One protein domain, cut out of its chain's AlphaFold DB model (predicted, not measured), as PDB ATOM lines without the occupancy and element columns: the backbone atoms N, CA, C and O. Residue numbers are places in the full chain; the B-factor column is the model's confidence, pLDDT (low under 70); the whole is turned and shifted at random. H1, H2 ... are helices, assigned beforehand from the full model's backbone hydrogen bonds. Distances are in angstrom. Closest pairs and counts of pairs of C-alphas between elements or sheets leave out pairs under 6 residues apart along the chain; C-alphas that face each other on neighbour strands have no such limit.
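Overview. This is residues 23 to 118 of the 479 residues of the protein "ApaG domain-containing protein" of Strigomonas culicis (UniProt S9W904). Two long helices, H1 and H5, run side by side the same way; H4 and H2 pack on one side of this pair, with H3 beyond them. The loop of residues 85 to 90 sticks out at one end, and short H6 lies at the other. The 96 printed residues hold six named helices, H1 to H6 in order, and no named strand: all helix. The whole is compact, radius of gyration of the C-alphas 13.2 A, spanning 43 by 29 by 19 A.

Along the chain. H1, residues 23 to 39, begins at C-alpha 23 (-2.716, 14.853, 52.757) and is 24.5 A long. H2 is 46 to 54, H3 60 to 65, H4 72 to 81. H5, 93 to 110, is 25.5 A long. H6, 115 to 118, ends at C-alpha 118 (-15.171, -10.957, 34.289).

Arrangement. H1 touches H5 at a shallow tilt of 27 degrees; closest C-alphas, Val 32 and Leu 104, 6.0 A. H1 touches H4 at 15 degrees, shallow, opposite ways; closest C-alphas, Leu 33 and Lys 73, 6.5 A. H2 touches residues 103 to 110 of H5 at a steep 56 degrees; closest C-alphas, Ile 53 and Val 103, 5.5 A. H2 and H3 only just touch, 3 pairs of C-alphas within 8 A. Every O i to N i+4 pair is within hydrogen-bond range in H1, H2, H3 and H5, 5 of 6 in H4; H6 is too short for one.

Size, cuts and confidence. The printed part has no cut. The H4 to H5 link is long, 11 residues. Residues 54 to 57 and 113 to 118 are under pLDDT 70.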
ATOM      1  N   SER A  23      -2.881  14.460  54.163       80.62
ATOM      2  CA  SER A  23      -2.716  14.853  52.757       80.62
ATOM      3  C   SER A  23      -2.626  13.634  51.832       80.62
ATOM      4  O   SER A  23      -3.335  13.560  50.822       80.62
ATOM      5  N   VAL A  24      -1.823  12.633  52.211       82.75
ATOM      6  CA  VAL A  24      -1.682  11.376  51.460       82.75
ATOM      7  C   VAL A  24      -3.014  10.631  51.401       82.75
ATOM      8  O   VAL A  24      -3.449  10.260  50.312       82.75
ATOM      9  N   VAL A  25      -3.711  10.495  52.532       78.62
ATOM     10  CA  VAL A  25      -5.037   9.861  52.606       78.62
ATOM     11  C   VAL A  25      -6.022  10.539  51.654       78.62
ATOM     12  O   VAL A  25      -6.638   9.866  50.826       78.62
ATOM     13  N   ARG A  26      -6.109  11.876  51.678       80.75
ATOM     14  CA  ARG A  26      -6.985  12.639  50.772       80.75
ATOM     15  C   ARG A  26      -6.626  12.440  49.297       80.75
ATOM     16  O   ARG A  26      -7.522  12.353  48.455       80.75
ATOM     17  N   SER A  27      -5.337  12.376  48.962       86.44
ATOM     18  CA  SER A  27      -4.874  12.169  47.583       86.44
ATOM     19  C   SER A  27      -5.198  10.764  47.064       86.44
ATOM     20  O   SER A  27      -5.744  10.621  45.961       86.44
ATOM     21  N   THR A  28      -4.930   9.733  47.872       85.81
ATOM     22  CA  THR A  28      -5.255   8.333  47.557       85.81
ATOM     23  C   THR A  28      -6.760   8.155  47.399       85.81
ATOM     24  O   THR A  28      -7.221   7.568  46.424       85.81
ATOM     25  N   TYR A  29      -7.542   8.763  48.285       82.50
ATOM     26  CA  TYR A  29      -8.997   8.744  48.219       82.50
ATOM     27  C   TYR A  29      -9.553   9.370  46.933       82.50
ATOM     28  O   TYR A  29     -10.379   8.768  46.244       82.50
ATOM     29  N   ARG A  30      -9.047  10.545  46.531       86.81
ATOM     30  CA  ARG A  30      -9.418  11.153  45.240       86.81
ATOM     31  C   ARG A  30      -9.113  10.218  44.070       86.81
ATOM     32  O   ARG A  30      -9.881  10.194  43.112       86.81
ATOM     33  N   HIS A  31      -8.022   9.457  44.137       89.81
ATOM     34  CA  HIS A  31      -7.711   8.449  43.126       89.81
ATOM     35  C   HIS A  31      -8.706   7.290  43.135       89.81
ATOM     36  O   HIS A  31      -9.166   6.915  42.058       89.81
ATOM     37  N   VAL A  32      -9.083   6.772  44.310       86.69
ATOM     38  CA  VAL A  32     -10.096   5.709  44.425       86.69
ATOM     39  C   VAL A  32     -11.406   6.164  43.793       86.69
ATOM     40  O   VAL A  32     -11.926   5.476  42.922       86.69
ATOM     41  N   LEU A  33     -11.893   7.359  44.138       87.81
ATOM     42  CA  LEU A  33     -13.141   7.893  43.585       87.81
ATOM     43  C   LEU A  33     -13.091   8.067  42.065       87.81
ATOM     44  O   LEU A  33     -14.073   7.780  41.381       87.81
ATOM     45  N   ARG A  34     -11.960   8.537  41.522       90.38
ATOM     46  CA  ARG A  34     -11.782   8.656  40.069       90.38
ATOM     47  C   ARG A  34     -11.806   7.292  39.389       90.38
ATOM     48  O   ARG A  34     -12.409   7.188  38.327       90.38
ATOM     49  N   GLN A  35     -11.159   6.282  39.972       89.56
ATOM     50  CA  GLN A  35     -11.160   4.937  39.397       89.56
ATOM     51  C   GLN A  35     -12.529   4.277  39.519       89.56
ATOM     52  O   GLN A  35     -13.058   3.850  38.507       89.56
ATOM     53  N   CYS A  36     -13.183   4.343  40.681       84.69
ATOM     54  CA  CYS A  36     -14.556   3.858  40.846       84.69
ATOM     55  C   CYS A  36     -15.504   4.483  39.815       84.69
ATOM     56  O   CYS A  36     -16.293   3.779  39.199       84.69
ATOM     57  N   ALA A  37     -15.400   5.796  39.570       87.19
ATOM     58  CA  ALA A  37     -16.215   6.468  38.561       87.19
ATOM     59  C   ALA A  37     -15.937   5.965  37.133       87.19
ATOM     60  O   ALA A  37     -16.855   5.915  36.319       87.19
ATOM     61  N   LYS A  38     -14.694   5.586  36.813       89.62
ATOM     62  CA  LYS A  38     -14.348   4.981  35.519       89.62
ATOM     63  C   LYS A  38     -14.869   3.548  35.420       89.62
ATOM     64  O   LYS A  38     -15.567   3.239  34.462       89.62
ATOM     65  N   THR A  39     -14.596   2.718  36.423       84.88
ATOM     66  CA  THR A  39     -15.020   1.314  36.471       84.88
ATOM     67  C   THR A  39     -16.548   1.190  36.495       84.88
ATOM     68  O   THR A  39     -17.092   0.352  35.791       84.88
ATOM     69  N   SER A  40     -17.272   2.094  37.169       85.75
ATOM     70  CA  SER A  40     -18.750   2.115  37.186       85.75
ATOM     71  C   SER A  40     -19.408   2.375  35.829       85.75
ATOM     72  O   SER A  40     -20.577   2.070  35.647       85.75
ATOM     73  N   LYS A  41     -18.678   2.947  34.860       87.62
ATOM     74  CA  LYS A  41     -19.179   3.085  33.483       87.62
ATOM     75  C   LYS A  41     -19.076   1.777  32.698       87.62
ATOM     76  O   LYS A  41     -19.718   1.649  31.665       87.62
ATOM     77  N   ARG A  42     -18.216   0.864  33.154       83.94
ATOM     78  CA  ARG A  42     -17.938  -0.435  32.532       83.94
ATOM     79  C   ARG A  42     -18.758  -1.546  33.172       83.94
ATOM     80  O   ARG A  42     -19.283  -2.387  32.466       83.94
ATOM     81  N   ILE A  43     -18.870  -1.527  34.495       82.06
ATOM     82  CA  ILE A  43     -19.629  -2.503  35.271       82.06
ATOM     83  C   ILE A  43     -20.969  -1.848  35.633       82.06
ATOM     84  O   ILE A  43     -20.993  -1.014  36.543       82.06
ATOM     85  N   PRO A  44     -22.060  -2.144  34.896       75.88
ATOM     86  CA  PRO A  44     -23.350  -1.487  35.103       75.88
ATOM     87  C   PRO A  44     -24.013  -1.933  36.408       75.88
ATOM     88  O   PRO A  44     -24.763  -1.169  37.016       75.88
ATOM     89  N   GLU A  45     -23.728  -3.160  36.850       81.50
ATOM     90  CA  GLU A  45     -24.284  -3.713  38.073       81.50
ATOM     91  C   GLU A  45     -23.476  -3.250  39.290       81.50
ATOM     92  O   GLU A  45     -22.265  -3.451  39.405       81.50
ATOM     93  N   VAL A  46     -24.156  -2.583  40.222       78.50
ATOM     94  CA  VAL A  46     -23.505  -2.006  41.405       78.50
ATOM     95  C   VAL A  46     -22.952  -3.094  42.325       78.50
ATOM     96  O   VAL A  46     -21.919  -2.873  42.951       78.50
ATOM     97  N   ASP A  47     -23.602  -4.255  42.383       74.75
ATOM     98  CA  ASP A  47     -23.172  -5.388  43.204       74.75
ATOM     99  C   ASP A  47     -21.837  -5.964  42.700       74.75
ATOM    100  O   ASP A  47     -20.930  -6.197  43.504       74.75
ATOM    101  N   ASP A  48     -21.655  -6.069  41.381       74.69
ATOM    102  CA  ASP A  48     -20.387  -6.472  40.761       74.69
ATOM    103  C   ASP A  48     -19.280  -5.445  41.033       74.69
ATOM    104  O   ASP A  48     -18.158  -5.795  41.396       74.69
ATOM    105  N   LEU A  49     -19.590  -4.149  40.939       78.88
ATOM    106  CA  LEU A  49     -18.627  -3.103  41.277       78.88
ATOM    107  C   LEU A  49     -18.247  -3.139  42.764       78.88
ATOM    108  O   LEU A  49     -17.083  -2.932  43.113       78.88
ATOM    109  N   CYS A  50     -19.208  -3.416  43.645       73.19
ATOM    110  CA  CYS A  50     -18.948  -3.625  45.063       73.19
ATOM    111  C   CYS A  50     -18.052  -4.850  45.261       73.19
ATOM    112  O   CYS A  50     -17.069  -4.758  45.990       73.19
ATOM    113  N   PHE A  51     -18.298  -5.959  44.565       73.62
ATOM    114  CA  PHE A  51     -17.399  -7.109  44.587       73.62
ATOM    115  C   PHE A  51     -15.973  -6.734  44.156       73.62
ATOM    116  O   PHE A  51     -15.022  -7.077  44.853       73.62
ATOM    117  N   CYS A  52     -15.801  -5.949  43.088       71.62
ATOM    118  CA  CYS A  52     -14.481  -5.488  42.645       71.62
ATOM    119  C   CYS A  52     -13.761  -4.603  43.673       71.62
ATOM    120  O   CYS A  52     -12.536  -4.650  43.776       71.62
ATOM    121  N   ILE A  53     -14.503  -3.773  44.412       71.44
ATOM    122  CA  ILE A  53     -13.944  -2.884  45.441       71.44
ATOM    123  C   ILE A  53     -13.626  -3.664  46.714       71.44
ATOM    124  O   ILE A  53     -12.612  -3.422  47.362       71.44
ATOM    125  N   PHE A  54     -14.523  -4.557  47.113       68.44
ATOM    126  CA  PHE A  54     -14.494  -5.155  48.433       68.44
ATOM    127  C   PHE A  54     -13.896  -6.548  48.424       68.44
ATOM    128  O   PHE A  54     -13.556  -7.005  49.496       68.44
ATOM    129  N   GLY A  55     -13.782  -7.250  47.298       65.69
ATOM    130  CA  GLY A  55     -13.409  -8.670  47.250       65.69
ATOM    131  C   GLY A  55     -14.432  -9.610  47.905       65.69
ATOM    132  O   GLY A  55     -14.157 -10.787  48.094       65.69
ATOM    133  N   ILE A  56     -15.598  -9.089  48.300       67.25
ATOM    134  CA  ILE A  56     -16.744  -9.835  48.826       67.25
ATOM    135  C   ILE A  56     -17.983  -9.246  48.174       67.25
ATOM    136  O   ILE A  56     -18.123  -8.025  48.092       67.25
ATOM    137  N   ALA A  57     -18.907 -10.107  47.753       68.19
ATOM    138  CA  ALA A  57     -20.139  -9.687  47.102       68.19
ATOM    139  C   ALA A  57     -21.077  -9.054  48.137       68.19
ATOM    140  O   ALA A  57     -21.882  -9.740  48.758       68.19
ATOM    141  N   LEU A  58     -20.952  -7.761  48.422       76.75
ATOM    142  CA  LEU A  58     -21.913  -7.035  49.256       76.75
ATOM    143  C   LEU A  58     -23.097  -6.605  48.395       76.75
ATOM    144  O   LEU A  58     -22.895  -6.066  47.313       76.75
ATOM    145  N   ARG A  59     -24.324  -6.822  48.883       80.31
ATOM    146  CA  ARG A  59     -25.509  -6.310  48.192       80.31
ATOM    147  C   ARG A  59     -25.570  -4.804  48.389       80.31
ATOM    148  O   ARG A  59     -25.378  -4.322  49.510       80.31
ATOM    149  N   LEU A  60     -25.931  -4.069  47.347       83.62
ATOM    150  CA  LEU A  60     -26.163  -2.632  47.428       83.62
ATOM    151  C   LEU A  60     -27.147  -2.272  48.553       83.62
ATOM    152  O   LEU A  60     -26.965  -1.294  49.272       83.62
ATOM    153  N   ASP A  61     -28.164  -3.098  48.751       83.44
ATOM    154  CA  ASP A  61     -29.134  -2.954  49.832       83.44
ATOM    155  C   ASP A  61     -28.516  -3.006  51.235       83.44
ATOM    156  O   ASP A  61     -28.951  -2.272  52.125       83.44
ATOM    157  N   ASP A  62     -27.496  -3.845  51.435       84.81
ATOM    158  CA  ASP A  62     -26.790  -3.972  52.712       84.81
ATOM    159  C   ASP A  62     -25.947  -2.703  52.971       84.81
ATOM    160  O   ASP A  62     -25.928  -2.169  54.082       84.81
ATOM    161  N   LEU A  63     -25.331  -2.149  51.918       86.56
ATOM    162  CA  LEU A  63     -24.573  -0.889  51.951       86.56
ATOM    163  C   LEU A  63     -25.477   0.319  52.234       86.56
ATOM    164  O   LEU A  63     -25.164   1.148  53.096       86.56
ATOM    165  N   LYS A  64     -26.633   0.393  51.561       88.00
ATOM    166  CA  LYS A  64     -27.661   1.413  51.816       88.00
ATOM    167  C   LYS A  64     -28.151   1.341  53.258       88.00
ATOM    168  O   LYS A  64     -28.223   2.369  53.928       88.00
ATOM    169  N   ALA A  65     -28.453   0.136  53.746       86.00
ATOM    170  CA  ALA A  65     -28.924  -0.082  55.111       86.00
ATOM    171  C   ALA A  65     -27.882   0.325  56.164       86.00
ATOM    172  O   ALA A  65     -28.251   0.814  57.232       86.00
ATOM    173  N   ALA A  66     -26.592   0.160  55.863       87.00
ATOM    174  CA  ALA A  66     -25.496   0.599  56.721       87.00
ATOM    175  C   ALA A  66     -25.155   2.095  56.591       87.00
ATOM    176  O   ALA A  66     -24.251   2.572  57.271       87.00
ATOM    177  N   GLY A  67     -25.871   2.849  55.749       87.81
ATOM    178  CA  GLY A  67     -25.672   4.290  55.596       87.81
ATOM    179  C   GLY A  67     -24.496   4.673  54.697       87.81
ATOM    180  O   GLY A  67     -24.118   5.840  54.668       87.81
ATOM    181  N   TYR A  68     -23.937   3.734  53.925       86.81
ATOM    182  CA  TYR A  68     -22.840   4.032  52.998       86.81
ATOM    183  C   TYR A  68     -23.311   4.773  51.740       86.81
ATOM    184  O   TYR A  68     -22.500   5.371  51.034       86.81
ATOM    185  N   GLY A  69     -24.618   4.789  51.487       88.38
ATOM    186  CA  GLY A  69     -25.238   5.421  50.328       88.38
ATOM    187  C   GLY A  69     -25.696   4.405  49.288       88.38
ATOM    188  O   GLY A  69     -25.522   3.200  49.437       88.38
ATOM    189  N   ASP A  70     -26.329   4.910  48.236       88.56
ATOM    190  CA  ASP A  70     -27.004   4.133  47.196       88.56
ATOM    191  C   ASP A  70     -26.340   4.218  45.820       88.56
ATOM    192  O   ASP A  70     -26.776   3.555  44.882       88.56
ATOM    193  N   THR A  71     -25.274   5.008  45.706       86.62
ATOM    194  CA  THR A  71     -24.472   5.143  44.491       86.62
ATOM    195  C   THR A  71     -23.042   4.680  44.752       86.62
ATOM    196  O   THR A  71     -22.523   4.927  45.843       86.62
ATOM    197  N   PRO A  72     -22.334   4.113  43.758       81.00
ATOM    198  CA  PRO A  72     -20.938   3.698  43.921       81.00
ATOM    199  C   PRO A  72     -20.023   4.798  44.455       81.00
ATOM    200  O   PRO A  72     -19.116   4.555  45.247       81.00
ATOM    201  N   LYS A  73     -20.285   6.043  44.042       82.81
ATOM    202  CA  LYS A  73     -19.551   7.213  44.511       82.81
ATOM    203  C   LYS A  73     -19.854   7.510  45.976       82.81
ATOM    204  O   LYS A  73     -18.913   7.760  46.713       82.81
ATOM    205  N   ALA A  74     -21.121   7.514  46.395       86.69
ATOM    206  CA  ALA A  74     -21.473   7.718  47.802       86.69
ATOM    207  C   ALA A  74     -20.889   6.608  48.680       86.69
ATOM    208  O   ALA A  74     -20.264   6.911  49.689       86.69
ATOM    209  N   ILE A  75     -20.982   5.361  48.216       85.50
ATOM    210  CA  ILE A  75     -20.411   4.181  48.863       85.50
ATOM    211  C   ILE A  75     -18.918   4.385  49.065       85.50
ATOM    212  O   ILE A  75     -18.478   4.524  50.202       85.50
ATOM    213  N   ALA A  76     -18.149   4.524  47.981       82.56
ATOM    214  CA  ALA A  76     -16.711   4.735  48.066       82.56
ATOM    215  C   ALA A  76     -16.358   5.929  48.965       82.56
ATOM    216  O   ALA A  76     -15.369   5.864  49.684       82.56
ATOM    217  N   ARG A  77     -17.173   6.992  48.983       84.81
ATOM    218  CA  ARG A  77     -16.957   8.120  49.892       84.81
ATOM    219  C   ARG A  77     -17.093   7.737  51.363       84.81
ATOM    220  O   ARG A  77     -16.171   7.965  52.141       84.81
ATOM    221  N   SER A  78     -18.198   7.100  51.723       86.69
ATOM    222  CA  SER A  78     -18.530   6.747  53.103       86.69
ATOM    223  C   SER A  78     -17.493   5.826  53.765       86.69
ATOM    224  O   SER A  78     -17.194   6.010  54.943       86.69
ATOM    225  N   PHE A  79     -16.875   4.898  53.022       80.56
ATOM    226  CA  PHE A  79     -15.815   4.021  53.558       80.56
ATOM    227  C   PHE A  79     -14.571   4.789  54.018       80.56
ATOM    228  O   PHE A  79     -13.986   4.476  55.056       80.56
ATOM    229  N   PHE A  80     -14.155   5.802  53.259       79.50
ATOM    230  CA  PHE A  80     -12.932   6.543  53.573       79.50
ATOM    231  C   PHE A  80     -13.189   7.778  54.440       79.50
ATOM    232  O   PHE A  80     -12.280   8.186  55.161       79.50
ATOM    233  N   ASP A  81     -14.407   8.327  54.417       82.56
ATOM    234  CA  ASP A  81     -14.773   9.515  55.194       82.56
ATOM    235  C   ASP A  81     -15.340   9.191  56.590       82.56
ATOM    236  O   ASP A  81     -15.377  10.089  57.435       82.56
ATOM    237  N   ARG A  82     -15.762   7.945  56.889       86.69
ATOM    238  CA  ARG A  82     -16.244   7.621  58.249       86.69
ATOM    239  C   ARG A  82     -15.133   7.853  59.288       86.69
ATOM    240  O   ARG A  82     -13.968   7.620  58.980       86.69
ATOM    241  N   PRO A  83     -15.423   8.254  60.532       85.00
ATOM    242  CA  PRO A  83     -14.395   8.334  61.570       85.00
ATOM    243  C   PRO A  83     -13.839   6.943  61.923       85.00
ATOM    244  O   PRO A  83     -14.524   5.927  61.763       85.00
ATOM    245  N   SER A  84     -12.582   6.884  62.374       87.88
ATOM    246  CA  SER A  84     -12.010   5.688  63.014       87.88
ATOM    247  C   SER A  84     -12.747   5.388  64.312       87.88
ATOM    248  O   SER A  84     -12.995   6.303  65.093       87.88
ATOM    249  N   ILE A  85     -13.064   4.116  64.546       89.50
ATOM    250  CA  ILE A  85     -13.692   3.647  65.779       89.50
ATOM    251  C   ILE A  85     -12.598   3.483  66.845       89.50
ATOM    252  O   ILE A  85     -11.712   2.638  66.680       89.50
ATOM    253  N   PRO A  86     -12.624   4.266  67.939       86.69
ATOM    254  CA  PRO A  86     -11.665   4.122  69.028       86.69
ATOM    255  C   PRO A  86     -11.768   2.735  69.671       86.69
ATOM    256  O   PRO A  86     -12.865   2.199  69.809       86.69
ATOM    257  N   GLY A  87     -10.629   2.170  70.074       85.00
ATOM    258  CA  GLY A  87     -10.553   0.848  70.713       85.00
ATOM    259  C   GLY A  87     -10.374  -0.311  69.732       85.00
ATOM    260  O   GLY A  87      -9.728  -1.294  70.074       85.00
ATOM    261  N   VAL A  88     -10.799  -0.162  68.472       86.00
ATOM    262  CA  VAL A  88     -10.706  -1.239  67.478       86.00
ATOM    263  C   VAL A  88      -9.316  -1.245  66.821       86.00
ATOM    264  O   VAL A  88      -9.030  -0.369  65.998       86.00
ATOM    265  N   PRO A  89      -8.442  -2.243  67.083       80.19
ATOM    266  CA  PRO A  89      -7.032  -2.200  66.660       80.19
ATOM    267  C   PRO A  89      -6.840  -2.137  65.141       80.19
ATOM    268  O   PRO A  89      -5.812  -1.684  64.639       80.19
ATOM    269  N   ARG A  90      -7.841  -2.611  64.397       82.19
ATOM    270  CA  ARG A  90      -7.831  -2.715  62.937       82.19
ATOM    271  C   ARG A  90      -8.406  -1.481  62.240       82.19
ATOM    272  O   ARG A  90      -8.261  -1.372  61.029       82.19
ATOM    273  N   ASP A  91      -9.008  -0.540  62.974       87.88
ATOM    274  CA  ASP A  91      -9.654   0.645  62.395       87.88
ATOM    275  C   ASP A  91      -8.769   1.898  62.385       87.88
ATOM    276  O   ASP A  91      -9.216   3.014  62.666       87.88
ATOM    277  N   THR A  92      -7.482   1.737  62.085       87.25
ATOM    278  CA  THR A  92      -6.541   2.863  62.083       87.25
ATOM    279  C   THR A  92      -6.534   3.598  60.737       87.25
ATOM    280  O   THR A  92      -6.764   2.983  59.690       87.25
ATOM    281  N   PRO A  93      -6.189   4.901  60.701       84.19
ATOM    282  CA  PRO A  93      -6.002   5.625  59.441       84.19
ATOM    283  C   PRO A  93      -4.982   4.958  58.507       84.19
ATOM    284  O   PRO A  93      -5.158   4.959  57.291       84.19
ATOM    285  N   ALA A  94      -3.934   4.347  59.072       84.94
ATOM    286  CA  ALA A  94      -2.929   3.604  58.317       84.94
ATOM    287  C   ALA A  94      -3.511   2.333  57.678       84.94
ATOM    288  O   ALA A  94      -3.297   2.104  56.487       84.94
ATOM    289  N   ALA A  95      -4.300   1.553  58.429       84.19
ATOM    290  CA  ALA A  95      -4.981   0.370  57.903       84.19
ATOM    291  C   ALA A  95      -5.949   0.736  56.769       84.19
ATOM    292  O   ALA A  95      -5.965   0.082  55.728       84.19
ATOM    293  N   ARG A  96      -6.687   1.843  56.903       84.50
ATOM    294  CA  ARG A  96      -7.584   2.334  55.846       84.50
ATOM    295  C   ARG A  96      -6.855   2.857  54.619       84.50
ATOM    296  O   ARG A  96      -7.318   2.663  53.499       84.50
ATOM    297  N   LEU A  97      -5.706   3.501  54.804       85.38
ATOM    298  CA  LEU A  97      -4.858   3.910  53.689       85.38
ATOM    299  C   LEU A  97      -4.315   2.688  52.938       85.38
ATOM    300  O   LEU A  97      -4.354   2.652  51.707       85.38
ATOM    301  N   GLN A  98      -3.848   1.673  53.666       86.00
ATOM    302  CA  GLN A  98      -3.432   0.399  53.085       86.00
ATOM    303  C   GLN A  98      -4.591  -0.256  52.326       86.00
ATOM    304  O   GLN A  98      -4.408  -0.687  51.188       86.00
ATOM    305  N   ALA A  99      -5.791  -0.253  52.911       83.88
ATOM    306  CA  ALA A  99      -7.000  -0.734  52.265       83.88
ATOM    307  C   ALA A  99      -7.293   0.013  50.960       83.88
ATOM    308  O   ALA A  99      -7.497  -0.621  49.931       83.88
ATOM    309  N   ALA A 100      -7.209   1.346  50.962       84.44
ATOM    310  CA  ALA A 100      -7.393   2.168  49.769       84.44
ATOM    311  C   ALA A 100      -6.417   1.788  48.644       84.44
ATOM    312  O   ALA A 100      -6.805   1.717  47.478       84.44
ATOM    313  N   PHE A 101      -5.152   1.511  48.976       86.69
ATOM    314  CA  PHE A 101      -4.177   1.048  47.989       86.69
ATOM    315  C   PHE A 101      -4.492  -0.351  47.458       86.69
ATOM    316  O   PHE A 101      -4.329  -0.578  46.259       86.69
ATOM    317  N   SER A 102      -4.958  -1.269  48.304       83.50
ATOM    318  CA  SER A 102      -5.421  -2.589  47.862       83.50
ATOM    319  C   SER A 102      -6.611  -2.475  46.907       83.50
ATOM    320  O   SER A 102      -6.556  -3.036  45.814       83.50
ATOM    321  N   VAL A 103      -7.612  -1.655  47.246       81.25
ATOM    322  CA  VAL A 103      -8.767  -1.355  46.381       81.25
ATOM    323  C   VAL A 103      -8.315  -0.767  45.045       81.25
ATOM    324  O   VAL A 103      -8.767  -1.190  43.988       81.25
ATOM    325  N   LEU A 104      -7.373   0.182  45.051       85.06
ATOM    326  CA  LEU A 104      -6.830   0.748  43.812       85.06
ATOM    327  C   LEU A 104      -6.153  -0.302  42.930       85.06
ATOM    328  O   LEU A 104      -6.257  -0.216  41.707       85.06
ATOM    329  N   ARG A 105      -5.434  -1.262  43.522       84.56
ATOM    330  CA  ARG A 105      -4.824  -2.361  42.763       84.56
ATOM    331  C   ARG A 105      -5.895  -3.269  42.167       84.56
ATOM    332  O   ARG A 105      -5.771  -3.603  40.995       84.56
ATOM    333  N   GLN A 106      -6.936  -3.604  42.930       78.81
ATOM    334  CA  GLN A 106      -8.061  -4.417  42.456       78.81
ATOM    335  C   GLN A 106      -8.809  -3.724  41.313       78.81
ATOM    336  O   GLN A 106      -8.925  -4.301  40.239       78.81
ATOM    337  N   LEU A 107      -9.182  -2.451  41.475       80.88
ATOM    338  CA  LEU A 107      -9.841  -1.666  40.425       80.88
ATOM    339  C   LEU A 107      -8.995  -1.565  39.146       80.88
ATOM    340  O   LEU A 107      -9.508  -1.650  38.034       80.88
ATOM    341  N   ARG A 108      -7.670  -1.423  39.279       85.00
ATOM    342  CA  ARG A 108      -6.762  -1.421  38.120       85.00
ATOM    343  C   ARG A 108      -6.596  -2.797  37.485       85.00
ATOM    344  O   ARG A 108      -6.333  -2.870  36.289       85.00
ATOM    345  N   ALA A 109      -6.680  -3.869  38.269       78.06
ATOM    346  CA  ALA A 109      -6.685  -5.222  37.734       78.06
ATOM    347  C   ALA A 109      -7.968  -5.454  36.926       78.06
ATOM    348  O   ALA A 109      -7.884  -5.915  35.793       78.06
ATOM    349  N   THR A 110      -9.121  -5.009  37.438       73.56
ATOM    350  CA  THR A 110     -10.398  -5.071  36.714       73.56
ATOM    351  C   THR A 110     -10.426  -4.165  35.489       73.56
ATOM    352  O   THR A 110     -11.050  -4.516  34.500       73.56
ATOM    353  N   ASP A 111      -9.697  -3.042  35.484       74.69
ATOM    354  CA  ASP A 111      -9.583  -2.185  34.294       74.69
ATOM    355  C   ASP A 111      -8.915  -2.890  33.099       74.69
ATOM    356  O   ASP A 111      -9.090  -2.437  31.964       74.69
ATOM    357  N   LYS A 112      -8.128  -3.944  33.357       70.94
ATOM    358  CA  LYS A 112      -7.461  -4.768  32.339       70.94
ATOM    359  C   LYS A 112      -8.263  -6.005  31.940       70.94
ATOM    360  O   LYS A 112      -7.916  -6.629  30.943       70.94
ATOM    361  N   LEU A 113      -9.266  -6.376  32.727       63.41
ATOM    362  CA  LEU A 113     -10.150  -7.483  32.402       63.41
ATOM    363  C   LEU A 113     -11.247  -6.948  31.485       63.41
ATOM    364  O   LEU A 113     -11.837  -5.900  31.758       63.41
ATOM    365  N   ASP A 114     -11.492  -7.648  30.383       64.31
ATOM    366  CA  ASP A 114     -12.664  -7.369  29.564       64.31
ATOM    367  C   ASP A 114     -13.920  -7.597  30.424       64.31
ATOM    368  O   ASP A 114     -13.925  -8.484  31.279       64.31
ATOM    369  N   ILE A 115     -14.978  -6.803  30.255       57.06
ATOM    370  CA  ILE A 115     -16.223  -7.003  31.032       57.06
ATOM    371  C   ILE A 115     -16.760  -8.409  30.752       57.06
ATOM    372  O   ILE A 115     -17.160  -9.127  31.671       57.06
ATOM    373  N   GLU A 116     -16.642  -8.820  29.487       53.44
ATOM    374  CA  GLU A 116     -16.831 -10.195  29.068       53.44
ATOM    375  C   GLU A 116     -15.875 -11.131  29.791       53.44
ATOM    376  O   GLU A 116     -16.348 -12.122  30.282       53.44
ATOM    377  N   ALA A 117     -14.589 -10.846  29.999       53.47
ATOM    378  CA  ALA A 117     -13.691 -11.713  30.771       53.47
ATOM    379  C   ALA A 117     -14.054 -11.838  32.264       53.47
ATOM    380  O   ALA A 117     -13.781 -12.879  32.837       53.47
ATOM    381  N   ILE A 118     -14.678 -10.842  32.899       52.97
ATOM    382  CA  ILE A 118     -15.171 -10.957  34.289       52.97
ATOM    383  C   ILE A 118     -16.433 -11.828  34.327       52.97
ATOM    384  O   ILE A 118     -16.563 -12.727  35.160       52.97
TER     385      ILE A 118